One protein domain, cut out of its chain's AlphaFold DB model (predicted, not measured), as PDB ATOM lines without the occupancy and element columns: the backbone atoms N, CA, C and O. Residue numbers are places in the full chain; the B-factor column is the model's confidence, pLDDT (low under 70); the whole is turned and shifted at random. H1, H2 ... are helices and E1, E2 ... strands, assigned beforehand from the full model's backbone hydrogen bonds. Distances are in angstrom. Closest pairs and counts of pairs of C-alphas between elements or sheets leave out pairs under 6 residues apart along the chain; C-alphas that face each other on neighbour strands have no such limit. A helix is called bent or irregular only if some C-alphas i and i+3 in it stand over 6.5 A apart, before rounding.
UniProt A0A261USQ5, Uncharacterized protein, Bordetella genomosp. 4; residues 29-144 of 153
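This is residues 29 to 144 of the 153 residues of an uncharacterized protein of Bordetella genomosp. 4 (UniProt A0A261USQ5). A compact head of five short helices, H1 to H5, with a tiny two-stranded ribbon, E1 and E2, at one side gives off one long helix, H6, whose residues 123 to 144 stick out as a free arm. H3 packs on H1 and H2, while H4 meets H5 and the first turns of H6. The printed part has 116 residues, with six named helices and two named strands in the order H1 E1 H2 H3 H4 E2 H5 H6; the sheet, E1 - E2, is antiparallel and the class is mostly helix. The whole is loose, with a radius of gyration of the C-alphas of 17.1 A, and spans 58 by 35 by 22 A, the arm making the length.

Find C-alpha 29 at (40.550, -12.310, 12.312); from there H1 runs 18.2 A to residue 41. E1 is residues 46 to 48, and H2 follows at once as residues 49 to 56. H3, residues 65 to 76, covers 16.1 A, and H4 is residues 78 to 85. E2, residues 95 to 97, leads straight into H5, residues 98 to 108 and 13.5 A long. H5 is irregular, but only just: C-alphas 105 and 108 are 6.9 A apart. Find C-alpha 113 at (54.955, -11.563, 14.330); H6 runs from there 46.4 A to C-alpha 144 at (43.675, -53.021, 31.721).

Start at H3, which with H4 is the hub, each touching three helices. H3 touches H1 opposite ways at a steep tilt of 58 degrees, closest at the C-alphas of Ser 31 and Ala 70, 4.3 A. H2 and H3 form a helical hairpin, touching at 39 degrees, with the C-alphas of Ala 56 and Gln 68 closest at 4.3 A. H3 and H4 only just touch, with 3 pairs of C-alphas within 8 A, and only at the corner, Met 74 to Phe 81 being closest at 5.6 A. H1 touches H5 opposite ways at a shallow tilt of 27 degrees; their closest C-alphas, Ala 29 and Ala 105, are 3.9 A apart. H4 touches H5 at Val 84 and Asn 100, their closest C-alphas, 5.7 A apart. H6 touches H4 with residues 114 to 118 alone, closest at the C-alphas of Ile 80 and Glu 114, 6.0 A. Between E1 and E2, look for N 47 and O 96 at 2.9 A, within hydrogen-bond range. Every O i to N i+4 pair is within range in H1, H2, H3, H4 and H6; H5 has 5 of 7.

The farthest C-alphas, of Val 89 and Ser 144, are 60.2 A apart. The printed part has no cut, no link is long, and no printed residue is under 70 in pLDDT.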
ATOM      1  N   ALA A  29      41.553 -12.860  13.216       91.88
ATOM      2  CA  ALA A  29      40.550 -12.310  12.312       91.88
ATOM      3  C   ALA A  29      39.123 -12.723  12.701       91.88
ATOM      4  O   ALA A  29      38.264 -11.876  12.942       91.88
ATOM      5  N   LYS A  30      38.868 -14.023  12.858       91.75
ATOM      6  CA  LYS A  30      37.558 -14.560  13.238       91.75
ATOM      7  C   LYS A  30      37.139 -14.107  14.632       91.75
ATOM      8  O   LYS A  30      35.983 -13.739  14.829       91.75
ATOM      9  N   SER A  31      38.068 -14.096  15.589       91.56
ATOM     10  CA  SER A  31      37.790 -13.603  16.942       91.56
ATOM     11  C   SER A  31      37.441 -12.117  16.923       91.56
ATOM     12  O   SER A  31      36.478 -11.705  17.565       91.56
ATOM     13  N   SER A  32      38.166 -11.318  16.136       93.75
ATOM     14  CA  SER A  32      37.862  -9.894  15.971       93.75
ATOM     15  C   SER A  32      36.507  -9.680  15.308       93.75
ATOM     16  O   SER A  32      35.732  -8.867  15.796       93.75
ATOM     17  N   GLN A  33      36.165 -10.450  14.272       94.50
ATOM     18  CA  GLN A  33      34.871 -10.355  13.590       94.50
ATOM     19  C   GLN A  33      33.700 -10.601  14.551       94.50
ATOM     20  O   GLN A  33      32.761  -9.812  14.603       94.50
ATOM     21  N   ILE A  34      33.782 -11.659  15.362       94.31
ATOM     22  CA  ILE A  34      32.747 -11.983  16.353       94.31
ATOM     23  C   ILE A  34      32.588 -10.843  17.371       94.31
ATOM     24  O   ILE A  34      31.468 -10.487  17.741       94.31
ATOM     25  N   LEU A  35      33.700 -10.253  17.818       93.38
ATOM     26  CA  LEU A  35      33.678  -9.119  18.742       93.38
ATOM     27  C   LEU A  35      33.095  -7.862  18.086       93.38
ATOM     28  O   LEU A  35      32.292  -7.180  18.717       93.38
ATOM     29  N   VAL A  36      33.425  -7.580  16.823       95.19
ATOM     30  CA  VAL A  36      32.843  -6.474  16.043       95.19
ATOM     31  C   VAL A  36      31.329  -6.614  15.957       95.19
ATOM     32  O   VAL A  36      30.610  -5.667  16.278       95.19
ATOM     33  N   ASP A  37      30.836  -7.789  15.565       94.88
ATOM     34  CA  ASP A  37      29.402  -8.040  15.414       94.88
ATOM     35  C   ASP A  37      28.666  -7.883  16.750       94.88
ATOM     36  O   ASP A  37      27.596  -7.270  16.819       94.88
ATOM     37  N   TYR A  38      29.272  -8.366  17.835       93.50
ATOM     38  CA  TYR A  38      28.738  -8.212  19.183       93.50
ATOM     39  C   TYR A  38      28.703  -6.752  19.654       93.50
ATOM     40  O   TYR A  38      27.694  -6.310  20.207       93.50
ATOM     41  N   LEU A  39      29.778  -5.992  19.428       93.25
ATOM     42  CA  LEU A  39      29.876  -4.589  19.836       93.25
ATOM     43  C   LEU A  39      28.908  -3.707  19.048       93.25
ATOM     44  O   LEU A  39      28.186  -2.907  19.647       93.25
ATOM     45  N   LYS A  40      28.806  -3.923  17.731       93.50
ATOM     46  CA  LYS A  40      27.807  -3.269  16.876       93.50
ATOM     47  C   LYS A  40      26.385  -3.580  17.325       93.50
ATOM     48  O   LYS A  40      25.563  -2.675  17.395       93.50
ATOM     49  N   GLY A  41      26.100  -4.834  17.678       91.25
ATOM     50  CA  GLY A  41      24.791  -5.238  18.196       91.25
ATOM     51  C   GLY A  41      24.422  -4.615  19.549       91.25
ATOM     52  O   GLY A  41      23.246  -4.601  19.907       91.25
ATOM     53  N   LYS A  42      25.407  -4.104  20.299       89.19
ATOM     54  CA  LYS A  42      25.227  -3.438  21.598       89.19
ATOM     55  C   LYS A  42      25.384  -1.916  21.552       89.19
ATOM     56  O   LYS A  42      25.394  -1.295  22.613       89.19
ATOM     57  N   ASP A  43      25.550  -1.332  20.364       90.25
ATOM     58  CA  ASP A  43      25.885   0.087  20.179       90.25
ATOM     59  C   ASP A  43      27.151   0.520  20.959       90.25
ATOM     60  O   ASP A  43      27.323   1.685  21.324       90.25
ATOM     61  N   GLN A  44      28.071  -0.417  21.222       91.38
ATOM     62  CA  GLN A  44      29.352  -0.144  21.872       91.38
ATOM     63  C   GLN A  44      30.415   0.144  20.808       91.38
ATOM     64  O   GLN A  44      30.599  -0.630  19.878       91.38
ATOM     65  N   SER A  45      31.132   1.264  20.940       91.50
ATOM     66  CA  SER A  45      32.150   1.691  19.958       91.50
ATOM     67  C   SER A  45      33.570   1.224  20.282       91.50
ATOM     68  O   SER A  45      34.456   1.327  19.435       91.50
ATOM     69  N   ALA A  46      33.803   0.730  21.495       92.38
ATOM     70  CA  ALA A  46      35.095   0.247  21.956       92.38
ATOM     71  C   ALA A  46      34.903  -0.785  23.067       92.38
ATOM     72  O   ALA A  46      33.836  -0.842  23.686       92.38
ATOM     73  N   ILE A  47      35.942  -1.576  23.312       93.94
ATOM     74  CA  ILE A  47      36.008  -2.524  24.418       93.94
ATOM     75  C   ILE A  47      37.420  -2.550  24.994       93.94
ATOM     76  O   ILE A  47      38.409  -2.481  24.258       93.94
ATOM     77  N   ASN A  48      37.519  -2.640  26.316       92.88
ATOM     78  CA  ASN A  48      38.797  -2.782  27.001       92.88
ATOM     79  C   ASN A  48      39.110  -4.240  27.379       92.88
ATOM     80  O   ASN A  48      38.243  -5.116  27.372       92.88
ATOM     81  N   ILE A  49      40.362  -4.510  27.755       89.94
ATOM     82  CA  ILE A  49      40.809  -5.867  28.118       89.94
ATOM     83  C   ILE A  49      40.074  -6.449  29.340       89.94
ATOM     84  O   ILE A  49      39.886  -7.663  29.440       89.94
ATOM     85  N   THR A  50      39.627  -5.597  30.270       92.31
ATOM     86  CA  THR A  50      38.860  -6.043  31.442       92.31
ATOM     87  C   THR A  50      37.478  -6.506  31.010       92.31
ATOM     88  O   THR A  50      37.072  -7.605  31.372       92.31
ATOM     89  N   GLU A  51      36.791  -5.725  30.179       92.19
ATOM     90  CA  GLU A  51      35.493  -6.078  29.605       92.19
ATOM     91  C   GLU A  51      35.588  -7.355  28.764       92.19
ATOM     92  O   GLU A  51      34.746  -8.235  28.913       92.19
ATOM     93  N   LEU A  52      36.644  -7.526  27.959       92.50
ATOM     94  CA  LEU A  52      36.905  -8.787  27.252       92.50
ATOM     95  C   LEU A  52      37.026  -9.970  28.215       92.50
ATOM     96  O   LEU A  52      36.447 -11.026  27.969       92.50
ATOM     97  N   ARG A  53      37.722  -9.801  29.340       93.38
ATOM     98  CA  ARG A  53      37.820 -10.848  30.364       93.38
ATOM     99  C   ARG A  53      36.459 -11.151  30.993       93.38
ATOM    100  O   ARG A  53      36.138 -12.311  31.208       93.38
ATOM    101  N   GLU A  54      35.613 -10.148  31.203       93.69
ATOM    102  CA  GLU A  54      34.244 -10.360  31.694       93.69
ATOM    103  C   GLU A  54      33.330 -11.051  30.680       93.69
ATOM    104  O   GLU A  54      32.464 -11.839  31.079       93.69
ATOM    105  N   LEU A  55      33.529 -10.782  29.385       92.69
ATOM    106  CA  LEU A  55      32.868 -11.512  28.308       92.69
ATOM    107  C   LEU A  55      33.331 -12.965  28.272       92.69
ATOM    108  O   LEU A  55      32.479 -13.842  28.195       92.69
ATOM    109  N   ALA A  56      34.638 -13.209  28.384       92.69
ATOM    110  CA  ALA A  56      35.233 -14.543  28.421       92.69
ATOM    111  C   ALA A  56      34.764 -15.363  29.634       92.69
ATOM    112  O   ALA A  56      34.476 -16.549  29.505       92.69
ATOM    113  N   ASP A  57      34.621 -14.724  30.796       93.44
ATOM    114  CA  ASP A  57      34.135 -15.354  32.029       93.44
ATOM    115  C   ASP A  57      32.597 -15.486  32.075       93.44
ATOM    116  O   ASP A  57      32.048 -16.005  33.049       93.44
ATOM    117  N   ASN A  58      31.880 -14.981  31.063       89.69
ATOM    118  CA  ASN A  58      30.416 -14.908  31.022       89.69
ATOM    119  C   ASN A  58      29.787 -14.330  32.299       89.69
ATOM    120  O   ASN A  58      28.746 -14.801  32.766       89.69
ATOM    121  N   LYS A  59      30.389 -13.291  32.888       84.44
ATOM    122  CA  LYS A  59      29.893 -12.737  34.162       84.44
ATOM    123  C   LYS A  59      28.444 -12.252  34.093       84.44
ATOM    124  O   LYS A  59      27.739 -12.270  35.097       84.44
ATOM    125  N   SER A  60      28.001 -11.808  32.916       78.81
ATOM    126  CA  SER A  60      26.628 -11.336  32.694       78.81
ATOM    127  C   SER A  60      25.603 -12.466  32.514       78.81
ATOM    128  O   SER A  60      24.402 -12.192  32.494       78.81
ATOM    129  N   GLY A  61      26.054 -13.718  32.356       83.94
ATOM    130  CA  GLY A  61      25.218 -14.904  32.143       83.94
ATOM    131  C   GLY A  61      24.498 -14.966  30.792       83.94
ATOM    132  O   GLY A  61      23.770 -15.920  30.542       83.94
ATOM    133  N   ASN A  62      24.681 -13.961  29.929       85.38
ATOM    134  CA  ASN A  62      23.981 -13.811  28.651       85.38
ATOM    135  C   ASN A  62      24.953 -13.551  27.486       85.38
ATOM    136  O   ASN A  62      24.568 -12.954  26.480       85.38
ATOM    137  N   VAL A  63      26.225 -13.936  27.627       88.12
ATOM    138  CA  VAL A  63      27.212 -13.815  26.547       88.12
ATOM    139  C   VAL A  63      27.099 -15.044  25.640       88.12
ATOM    140  O   VAL A  63      27.228 -16.156  26.154       88.12
ATOM    141  N   PRO A  64      26.875 -14.880  24.321       90.88
ATOM    142  CA  PRO A  64      26.890 -16.000  23.383       90.88
ATOM    143  C   PRO A  64      28.217 -16.767  23.435       90.88
ATOM    144  O   PRO A  64      29.275 -16.150  23.574       90.88
ATOM    145  N   ASP A  65      28.173 -18.090  23.270       89.06
ATOM    146  CA  ASP A  65      29.357 -18.959  23.380       89.06
ATOM    147  C   ASP A  65      30.482 -18.558  22.408       89.06
ATOM    148  O   ASP A  65      31.662 -18.571  22.770       89.06
ATOM    149  N   ASP A  66      30.124 -18.125  21.195       89.69
ATOM    150  CA  ASP A  66      31.082 -17.647  20.192       89.69
ATOM    151  C   ASP A  66      31.802 -16.373  20.656       89.69
ATOM    152  O   ASP A  66      33.023 -16.264  20.531       89.69
ATOM    153  N   VAL A  67      31.065 -15.427  21.250       92.56
ATOM    154  CA  VAL A  67      31.609 -14.162  21.779       92.56
ATOM    155  C   VAL A  67      32.504 -14.428  22.977       92.56
ATOM    156  O   VAL A  67      33.581 -13.851  23.092       92.56
ATOM    157  N   GLN A  68      32.078 -15.331  23.853       93.12
ATOM    158  CA  GLN A  68      32.840 -15.762  25.017       93.12
ATOM    159  C   GLN A  68      34.175 -16.388  24.593       93.12
ATOM    160  O   GLN A  68      35.228 -16.035  25.120       93.12
ATOM    161  N   SER A  69      34.146 -17.251  23.576       90.94
ATOM    162  CA  SER A  69      35.338 -17.908  23.042       90.94
ATOM    163  C   SER A  69      36.267 -16.921  22.322       90.94
ATOM    164  O   SER A  69      37.479 -16.952  22.539       90.94
ATOM    165  N   ALA A  70      35.721 -15.999  21.522       92.06
ATOM    166  CA  ALA A  70      36.485 -14.936  20.866       92.06
ATOM    167  C   ALA A  70      37.134 -13.974  21.877       92.06
ATOM    168  O   ALA A  70      38.301 -13.603  21.739       92.06
ATOM    169  N   ALA A  71      36.409 -13.612  22.935       93.31
ATOM    170  CA  ALA A  71      36.944 -12.797  24.014       93.31
ATOM    171  C   ALA A  71      38.044 -13.544  24.786       93.31
ATOM    172  O   ALA A  71      39.104 -12.981  25.049       93.31
ATOM    173  N   ALA A  72      37.841 -14.833  25.076       92.00
ATOM    174  CA  ALA A  72      38.846 -15.678  25.713       92.00
ATOM    175  C   ALA A  72      40.119 -15.811  24.863       92.00
ATOM    176  O   ALA A  72      41.218 -15.842  25.418       92.00
ATOM    177  N   TYR A  73      39.987 -15.853  23.532       91.31
ATOM    178  CA  TYR A  73      41.123 -15.831  22.613       91.31
ATOM    179  C   TYR A  73      41.935 -14.538  22.768       91.31
ATOM    180  O   TYR A  73      43.133 -14.596  23.040       91.31
ATOM    181  N   MET A  74      41.285 -13.374  22.698       91.75
ATOM    182  CA  MET A  74      41.964 -12.079  22.853       91.75
ATOM    183  C   MET A  74      42.624 -11.915  24.230       91.75
ATOM    184  O   MET A  74      43.720 -11.371  24.328       91.75
ATOM    185  N   VAL A  75      41.994 -12.429  25.290       92.25
ATOM    186  CA  VAL A  75      42.549 -12.404  26.655       92.25
ATOM    187  C   VAL A  75      43.733 -13.360  26.809       92.25
ATOM    188  O   VAL A  75      44.680 -13.050  27.524       92.25
ATOM    189  N   ARG A  76      43.704 -14.528  26.157       90.81
ATOM    190  CA  ARG A  76      44.832 -15.474  26.158       90.81
ATOM    191  C   ARG A  76      46.024 -14.918  25.383       90.81
ATOM    192  O   ARG A  76      47.168 -15.133  25.781       90.81
ATOM    193  N   HIS A  77      45.757 -14.221  24.286       91.00
ATOM    194  CA  HIS A  77      46.769 -13.642  23.417       91.00
ATOM    195  C   HIS A  77      46.801 -12.124  23.582       91.00
ATOM    196  O   HIS A  77      46.492 -11.391  22.648       91.00
ATOM    197  N   GLU A  78      47.223 -11.638  24.751       90.81
ATOM    198  CA  GLU A  78      47.265 -10.194  25.036       90.81
ATOM    199  C   GLU A  78      48.057  -9.410  23.975       90.81
ATOM    200  O   GLU A  78      47.657  -8.319  23.593       90.81
ATOM    201  N   ALA A  79      49.121  -9.995  23.409       90.50
ATOM    202  CA  ALA A  79      49.882  -9.388  22.314       90.50
ATOM    203  C   ALA A  79      49.041  -9.130  21.048       90.50
ATOM    204  O   ALA A  79      49.292  -8.157  20.341       90.50
ATOM    205  N   ILE A  80      48.045  -9.978  20.771       92.31
ATOM    206  CA  ILE A  80      47.095  -9.773  19.673       92.31
ATOM    207  C   ILE A  80      46.226  -8.562  19.985       92.31
ATOM    208  O   ILE A  80      46.163  -7.644  19.175       92.31
ATOM    209  N   PHE A  81      45.614  -8.522  21.172       92.69
ATOM    210  CA  PHE A  81      44.792  -7.385  21.579       92.69
ATOM    211  C   PHE A  81      45.582  -6.073  21.521       92.69
ATOM    212  O   PHE A  81      45.124  -5.130  20.886       92.69
ATOM    213  N   THR A  82      46.792  -6.039  22.085       92.75
ATOM    214  CA  THR A  82      47.653  -4.850  22.061       92.75
ATOM    215  C   THR A  82      48.000  -4.427  20.635       92.75
ATOM    216  O   THR A  82      47.949  -3.244  20.320       92.75
ATOM    217  N   ALA A  83      48.333  -5.362  19.743       92.38
ATOM    218  CA  ALA A  83      48.654  -5.017  18.360       92.38
ATOM    219  C   ALA A  83      47.437  -4.480  17.587       92.38
ATOM    220  O   ALA A  83      47.595  -3.572  16.773       92.38
ATOM    221  N   VAL A  84      46.235  -4.997  17.867       92.06
ATOM    222  CA  VAL A  84      44.976  -4.444  17.344       92.06
ATOM    223  C   VAL A  84      44.726  -3.045  17.906       92.06
ATOM    224  O   VAL A  84      44.429  -2.123  17.158       92.06
ATOM    225  N   GLU A  85      44.876  -2.873  19.213       92.00
ATOM    226  CA  GLU A  85      44.685  -1.608  19.919       92.00
ATOM    227  C   GLU A  85      45.588  -0.495  19.373       92.00
ATOM    228  O   GLU A  85      45.112   0.583  19.016       92.00
ATOM    229  N   THR A  86      46.883  -0.781  19.238       91.25
ATOM    230  CA  THR A  86      47.887   0.194  18.799       91.25
ATOM    231  C   THR A  86      47.957   0.370  17.283       91.25
ATOM    232  O   THR A  86      48.919   0.958  16.787       91.25
ATOM    233  N   HIS A  87      46.994  -0.175  16.532       87.62
ATOM    234  CA  HIS A  87      47.008  -0.131  15.070       87.62
ATOM    235  C   HIS A  87      47.041   1.309  14.533       87.62
ATOM    236  O   HIS A  87      47.832   1.616  13.642       87.62
ATOM    237  N   ASP A  88      46.212   2.189  15.096       83.62
ATOM    238  CA  ASP A  88      46.114   3.588  14.672       83.62
ATOM    239  C   ASP A  88      46.932   4.537  15.537       83.62
ATOM    240  O   ASP A  88      47.789   5.276  15.050       83.62
ATOM    241  N   VAL A  89      46.679   4.509  16.845       80.69
ATOM    242  CA  VAL A  89      47.345   5.394  17.792       80.69
ATOM    243  C   VAL A  89      48.427   4.609  18.524       80.69
ATOM    244  O   VAL A  89      48.128   3.629  19.207       80.69
ATOM    245  N   PRO A  90      49.697   5.041  18.443       77.44
ATOM    246  CA  PRO A  90      50.753   4.459  19.254       77.44
ATOM    247  C   PRO A  90      50.483   4.711  20.744       77.44
ATOM    248  O   PRO A  90      50.567   5.845  21.216       77.44
ATOM    249  N   GLY A  91      50.196   3.647  21.489       78.75
ATOM    250  CA  GLY A  91      49.981   3.688  22.935       78.75
ATOM    251  C   GLY A  91      48.942   2.662  23.361       78.75
ATOM    252  O   GLY A  91      47.827   2.697  22.864       78.75
ATOM    253  N   ALA A  92      49.324   1.754  24.263       83.19
ATOM    254  CA  ALA A  92      48.401   0.782  24.832       83.19
ATOM    255  C   ALA A  92      47.767   1.373  26.106       83.19
ATOM    256  O   ALA A  92      48.407   1.395  27.162       83.19
ATOM    257  N   ASP A  93      46.558   1.919  26.000       84.25
ATOM    258  CA  ASP A  93      45.723   2.367  27.119       84.25
ATOM    259  C   ASP A  93      44.735   1.286  27.611       84.25
ATOM    260  O   ASP A  93      44.009   1.480  28.591       84.25
ATOM    261  N   GLY A  94      44.772   0.110  26.985       87.69
ATOM    262  CA  GLY A  94      43.940  -1.049  27.246       87.69
ATOM    263  C   GLY A  94      42.559  -0.979  26.598       87.69
ATOM    264  O   GLY A  94      41.734  -1.833  26.933       87.69
ATOM    265  N   LEU A  95      42.281  -0.001  25.725       91.00
ATOM    266  CA  LEU A  95      40.985   0.232  25.088       91.00
ATOM    267  C   LEU A  95      41.109   0.195  23.562       91.00
ATOM    268  O   LEU A  95      41.703   1.069  22.943       91.00
ATOM    269  N   SER A  96      40.447  -0.771  22.927       92.44
ATOM    270  CA  SER A  96      40.446  -0.876  21.469       92.44
ATOM    271  C   SER A  96      39.070  -0.551  20.890       92.44
ATOM    272  O   SER A  96      38.036  -1.033  21.365       92.44
ATOM    273  N   GLY A  97      39.045   0.300  19.863       92.44
ATOM    274  CA  GLY A  97      37.828   0.656  19.137       92.44
ATOM    275  C   GLY A  97      37.347  -0.471  18.221       92.44
ATOM    276  O   GLY A  97      38.148  -1.253  17.719       92.44
ATOM    277  N   VAL A  98      36.040  -0.521  17.936       93.94
ATOM    278  CA  VAL A  98      35.437  -1.502  17.005       93.94
ATOM    279  C   VAL A  98      36.164  -1.524  15.667       93.94
ATOM    280  O   VAL A  98      36.419  -2.587  15.121       93.94
ATOM    281  N   TRP A  99      36.547  -0.358  15.167       93.06
ATOM    282  CA  TRP A  99      37.216  -0.202  13.882       93.06
ATOM    283  C   TRP A  99      38.628  -0.826  13.831       93.06
ATOM    284  O   TRP A  99      39.038  -1.331  12.790       93.06
ATOM    285  N   ASN A 100      39.351  -0.884  14.957       93.75
ATOM    286  CA  ASN A 100      40.612  -1.629  15.046       93.75
ATOM    287  C   ASN A 100      40.351  -3.137  14.915       93.75
ATOM    288  O   ASN A 100      41.076  -3.853  14.226       93.75
ATOM    289  N   PHE A 101      39.284  -3.625  15.554       94.69
ATOM    290  CA  PHE A 101      38.863  -5.015  15.397       94.69
ATOM    291  C   PHE A 101      38.338  -5.307  13.989       94.69
ATOM    292  O   PHE A 101      38.554  -6.408  13.501       94.69
ATOM    293  N   GLU A 102      37.702  -4.351  13.307       94.81
ATOM    294  CA  GLU A 102      37.325  -4.493  11.892       94.81
ATOM    295  C   GLU A 102      38.563  -4.685  11.016       94.81
ATOM    296  O   GLU A 102      38.620  -5.636  10.243       94.81
ATOM    297  N   TRP A 103      39.598  -3.863  11.208       94.50
ATOM    298  CA  TRP A 103      40.879  -4.047  10.527       94.50
ATOM    299  C   TRP A 103      41.472  -5.439  10.787       94.50
ATOM    300  O   TRP A 103      41.898  -6.129   9.858       94.50
ATOM    301  N   ALA A 104      41.464  -5.893  12.040       94.31
ATOM    302  CA  ALA A 104      41.950  -7.224  12.391       94.31
ATOM    303  C   ALA A 104      41.101  -8.340  11.754       94.31
ATOM    304  O   ALA A 104      41.659  -9.326  11.269       94.31
ATOM    305  N   ALA A 105      39.778  -8.165  11.705       93.94
ATOM    306  CA  ALA A 105      38.817  -9.080  11.091       93.94
ATOM    307  C   ALA A 105      38.985  -9.199   9.572       93.94
ATOM    308  O   ALA A 105      38.846 -10.286   9.016       93.94
ATOM    309  N   GLU A 106      39.366  -8.109   8.908       93.44
ATOM    310  CA  GLU A 106      39.704  -8.081   7.482       93.44
ATOM    311  C   GLU A 106      41.070  -8.724   7.168       93.44
ATOM    312  O   GLU A 106      41.492  -8.769   6.012       93.44
ATOM    313  N   GLY A 107      41.759  -9.261   8.180       90.00
ATOM    314  CA  GLY A 107      43.067  -9.898   8.034       90.00
ATOM    315  C   GLY A 107      44.236  -8.943   8.257       90.00
ATOM    316  O   GLY A 107      45.360  -9.247   7.863       90.00
ATOM    317  N   GLY A 108      44.017  -7.805   8.915       89.31
ATOM    318  CA  GLY A 108      45.060  -6.828   9.225       89.31
ATOM    319  C   GLY A 108      46.256  -7.398   9.997       89.31
ATOM    320  O   GLY A 108      47.383  -6.932   9.845       89.31
ATOM    321  N   MET A 109      46.039  -8.469  10.764       89.19
ATOM    322  CA  MET A 109      47.098  -9.161  11.504       89.19
ATOM    323  C   MET A 109      47.777 -10.284  10.718       89.19
ATOM    324  O   MET A 109      48.713 -10.905  11.221       89.19
ATOM    325  N   THR A 110      47.314 -10.591   9.508       88.31
ATOM    326  CA  THR A 110      47.852 -11.710   8.744       88.31
ATOM    327  C   THR A 110      49.314 -11.466   8.384       88.31
ATOM    328  O   THR A 110      49.655 -10.527   7.668       88.31
ATOM    329  N   GLY A 111      50.188 -12.350   8.864       84.44
ATOM    330  CA  GLY A 111      51.626 -12.282   8.602       84.44
ATOM    331  C   GLY A 111      52.415 -11.396   9.567       84.44
ATOM    332  O   GLY A 111      53.614 -11.205   9.350       84.44
ATOM    333  N   THR A 112      51.794 -10.891  10.636       90.00
ATOM    334  CA  THR A 112      52.530 -10.214  11.709       90.00
ATOM    335  C   THR A 112      53.235 -11.216  12.626       90.00
ATOM    336  O   THR A 112      52.914 -12.411  12.670       90.00
ATOM    337  N   ALA A 113      54.230 -10.733  13.372       90.94
ATOM    338  CA  ALA A 113      54.955 -11.563  14.330       90.94
ATOM    339  C   ALA A 113      54.047 -12.003  15.489       90.94
ATOM    340  O   ALA A 113      54.170 -13.125  15.977       90.94
ATOM    341  N   GLU A 114      53.114 -11.146  15.894       91.06
ATOM    342  CA  GLU A 114      52.149 -11.384  16.964       91.06
ATOM    343  C   GLU A 114      51.175 -12.499  16.578       91.06
ATOM    344  O   GLU A 114      50.929 -13.403  17.375       91.06
ATOM    345  N   GLU A 115      50.683 -12.496  15.336       89.31
ATOM    346  CA  GLU A 115      49.814 -13.554  14.819       89.31
ATOM    347  C   GLU A 115      50.555 -14.894  14.716       89.31
ATOM    348  O   GLU A 115      50.033 -15.939  15.115       89.31
ATOM    349  N   ALA A 116      51.800 -14.877  14.232       89.19
ATOM    350  CA  ALA A 116      52.637 -16.070  14.204       89.19
ATOM    351  C   ALA A 116      52.900 -16.614  15.619       89.19
ATOM    352  O   ALA A 116      52.831 -17.825  15.835       89.19
ATOM    353  N   LEU A 117      53.151 -15.728  16.586       89.81
ATOM    354  CA  LEU A 117      53.359 -16.094  17.982       89.81
ATOM    355  C   LEU A 117      52.096 -16.710  18.593       89.81
ATOM    356  O   LEU A 117      52.187 -17.764  19.215       89.81
ATOM    357  N   ALA A 118      50.921 -16.118  18.362       89.12
ATOM    358  CA  ALA A 118      49.651 -16.673  18.828       89.12
ATOM    359  C   ALA A 118      49.411 -18.084  18.270       89.12
ATOM    360  O   ALA A 118      49.140 -19.012  19.033       89.12
ATOM    361  N   LYS A 119      49.639 -18.286  16.964       88.19
ATOM    362  CA  LYS A 119      49.543 -19.606  16.316       88.19
ATOM    363  C   LYS A 119      50.519 -20.625  16.916       88.19
ATOM    364  O   LYS A 119      50.164 -21.794  17.073       88.19
ATOM    365  N   MET A 120      51.740 -20.208  17.265       89.50
ATOM    366  CA  MET A 120      52.714 -21.079  17.938       89.50
ATOM    367  C   MET A 120      52.275 -21.447  19.356       89.50
ATOM    368  O   MET A 120      52.366 -22.620  19.724       89.50
ATOM    369  N   THR A 121      51.774 -20.484  20.132       87.62
ATOM    370  CA  THR A 121      51.234 -20.729  21.476       87.62
ATOM    371  C   THR A 121      50.063 -21.705  21.423       87.62
ATOM    372  O   THR A 121      50.053 -22.681  22.166       87.62
ATOM    373  N   ASP A 122      49.140 -21.530  20.479       86.38
ATOM    374  CA  ASP A 122      48.012 -22.445  20.293       86.38
ATOM    375  C   ASP A 122      48.451 -23.857  19.915       86.38
ATOM    376  O   ASP A 122      47.920 -24.849  20.425       86.38
ATOM    377  N   ALA A 123      49.428 -23.977  19.015       86.75
ATOM    378  CA  ALA A 123      49.986 -25.270  18.646       86.75
ATOM    379  C   ALA A 123      50.642 -25.959  19.853       86.75
ATOM    380  O   ALA A 123      50.486 -27.169  20.037       86.75
ATOM    381  N   PHE A 124      51.341 -25.192  20.691       88.75
ATOM    382  CA  PHE A 124      51.987 -25.694  21.895       88.75
ATOM    383  C   PHE A 124      50.973 -26.145  22.956       88.75
ATOM    384  O   PHE A 124      51.073 -27.268  23.454       88.75
ATOM    385  N   ASP A 125      49.949 -25.338  23.237       83.75
ATOM    386  CA  ASP A 125      48.871 -25.681  24.173       83.75
ATOM    387  C   ASP A 125      48.149 -26.967  23.749       83.75
ATOM    388  O   ASP A 125      47.887 -27.858  24.566       83.75
ATOM    389  N   ARG A 126      47.891 -27.126  22.445       83.12
ATOM    390  CA  ARG A 126      47.311 -28.360  21.895       83.12
ATOM    391  C   ARG A 126      48.245 -29.550  22.059       83.12
ATOM    392  O   ARG A 126      47.784 -30.629  22.430       83.12
ATOM    393  N   ALA A 127      49.542 -29.376  21.816       86.00
ATOM    394  CA  ALA A 127      50.521 -30.441  22.004       86.00
ATOM    395  C   ALA A 127      50.579 -30.907  23.468       86.00
ATOM    396  O   ALA A 127      50.671 -32.111  23.724       86.00
ATOM    397  N   ILE A 128      50.455 -29.986  24.430       86.19
ATOM    398  CA  ILE A 128      50.350 -30.323  25.854       86.19
ATOM    399  C   ILE A 128      49.072 -31.118  26.128       86.19
ATOM    400  O   ILE A 128      49.143 -32.185  26.742       86.19
ATOM    401  N   ALA A 129      47.918 -30.641  25.656       84.44
ATOM    402  CA  ALA A 129      46.635 -31.313  25.869       84.44
ATOM    403  C   ALA A 129      46.638 -32.744  25.303       84.44
ATOM    404  O   ALA A 129      46.286 -33.695  26.004       84.44
ATOM    405  N   MET A 130      47.131 -32.916  24.074       84.88
ATOM    406  CA  MET A 130      47.283 -34.232  23.450       84.88
ATOM    407  C   MET A 130      48.277 -35.115  24.214       84.88
ATOM    408  O   MET A 130      48.030 -36.304  24.396       84.88
ATOM    409  N   SER A 131      49.383 -34.558  24.716       86.56
ATOM    410  CA  SER A 131      50.361 -35.314  25.515       86.56
ATOM    411  C   SER A 131      49.765 -35.816  26.835       86.56
ATOM    412  O   SER A 131      50.026 -36.951  27.252       86.56
ATOM    413  N   ALA A 132      48.926 -35.001  27.483       89.56
ATOM    414  CA  ALA A 132      48.190 -35.395  28.680       89.56
ATOM    415  C   ALA A 132      47.188 -36.525  28.379       89.56
ATOM    416  O   ALA A 132      47.127 -37.513  29.117       89.56
ATOM    417  N   GLU A 133      46.461 -36.430  27.266       86.75
ATOM    418  CA  GLU A 133      45.531 -37.468  26.819       86.75
ATOM    419  C   GLU A 133      46.248 -38.784  26.487       86.75
ATOM    420  O   GLU A 133      45.856 -39.844  26.979       86.75
ATOM    421  N   VAL A 134      47.353 -38.731  25.738       86.25
ATOM    422  CA  VAL A 134      48.182 -39.908  25.435       86.25
ATOM    423  C   VAL A 134      48.659 -40.569  26.727       86.25
ATOM    424  O   VAL A 134      48.563 -41.790  26.864       86.25
ATOM    425  N   THR A 135      49.115 -39.791  27.709       87.12
ATOM    426  CA  THR A 135      49.554 -40.320  29.011       87.12
ATOM    427  C   THR A 135      48.420 -41.041  29.740       87.12
ATOM    428  O   THR A 135      48.612 -42.159  30.237       87.12
ATOM    429  N   LYS A 136      47.219 -40.450  29.758       87.75
ATOM    430  CA  LYS A 136      46.021 -41.059  30.346       87.75
ATOM    431  C   LYS A 136      45.677 -42.381  29.657       87.75
ATOM    432  O   LYS A 136      45.620 -43.416  30.319       87.75
ATOM    433  N   VAL A 137      45.551 -42.374  28.330       85.88
ATOM    434  CA  VAL A 137      45.207 -43.564  27.534       85.88
ATOM    435  C   VAL A 137      46.243 -44.673  27.715       85.88
ATOM    436  O   VAL A 137      45.894 -45.847  27.833       85.88
ATOM    437  N   THR A 138      47.530 -44.328  27.766       81.44
ATOM    438  CA  THR A 138      48.605 -45.316  27.946       81.44
ATOM    439  C   THR A 138      48.564 -45.937  29.343       81.44
ATOM    440  O   THR A 138      48.771 -47.142  29.488       81.44
ATOM    441  N   THR A 139      48.232 -45.147  30.368       84.81
ATOM    442  CA  THR A 139      48.064 -45.628  31.746       84.81
ATOM    443  C   THR A 139      46.861 -46.563  31.866       84.81
ATOM    444  O   THR A 139      46.994 -47.663  32.402       84.81
ATOM    445  N   GLU A 140      45.716 -46.184  31.297       84.56
ATOM    446  CA  GLU A 140      44.500 -47.009  31.272       84.56
ATOM    447  C   GLU A 140      44.711 -48.318  30.494       84.56
ATOM    448  O   GLU A 140      44.330 -49.397  30.956       84.56
ATOM    449  N   LYS A 141      45.389 -48.262  29.339       80.06
ATOM    450  CA  LYS A 141      45.747 -49.459  28.561       80.06
ATOM    451  C   LYS A 141      46.720 -50.365  29.311       80.06
ATOM    452  O   LYS A 141      46.570 -51.582  29.261       80.06
ATOM    453  N   LYS A 142      47.701 -49.807  30.027       78.62
ATOM    454  CA  LYS A 142      48.628 -50.604  30.843       78.62
ATOM    455  C   LYS A 142      47.904 -51.267  32.016       78.62
ATOM    456  O   LYS A 142      48.119 -52.452  32.244       78.62
ATOM    457  N   ALA A 143      47.030 -50.540  32.712       75.50
ATOM    458  CA  ALA A 143      46.247 -51.066  33.829       75.50
ATOM    459  C   ALA A 143      45.284 -52.185  33.391       75.50
ATOM    460  O   ALA A 143      45.234 -53.238  34.020       75.50
ATOM    461  N   SER A 144      44.566 -51.992  32.281       72.25
ATOM    462  CA  SER A 144      43.675 -53.021  31.721       72.25
ATOM    463  C   SER A 144      44.438 -54.244  31.203       72.25
ATOM    464  O   SER A 144      43.995 -55.376  31.409       72.25
TER     465      SER A 144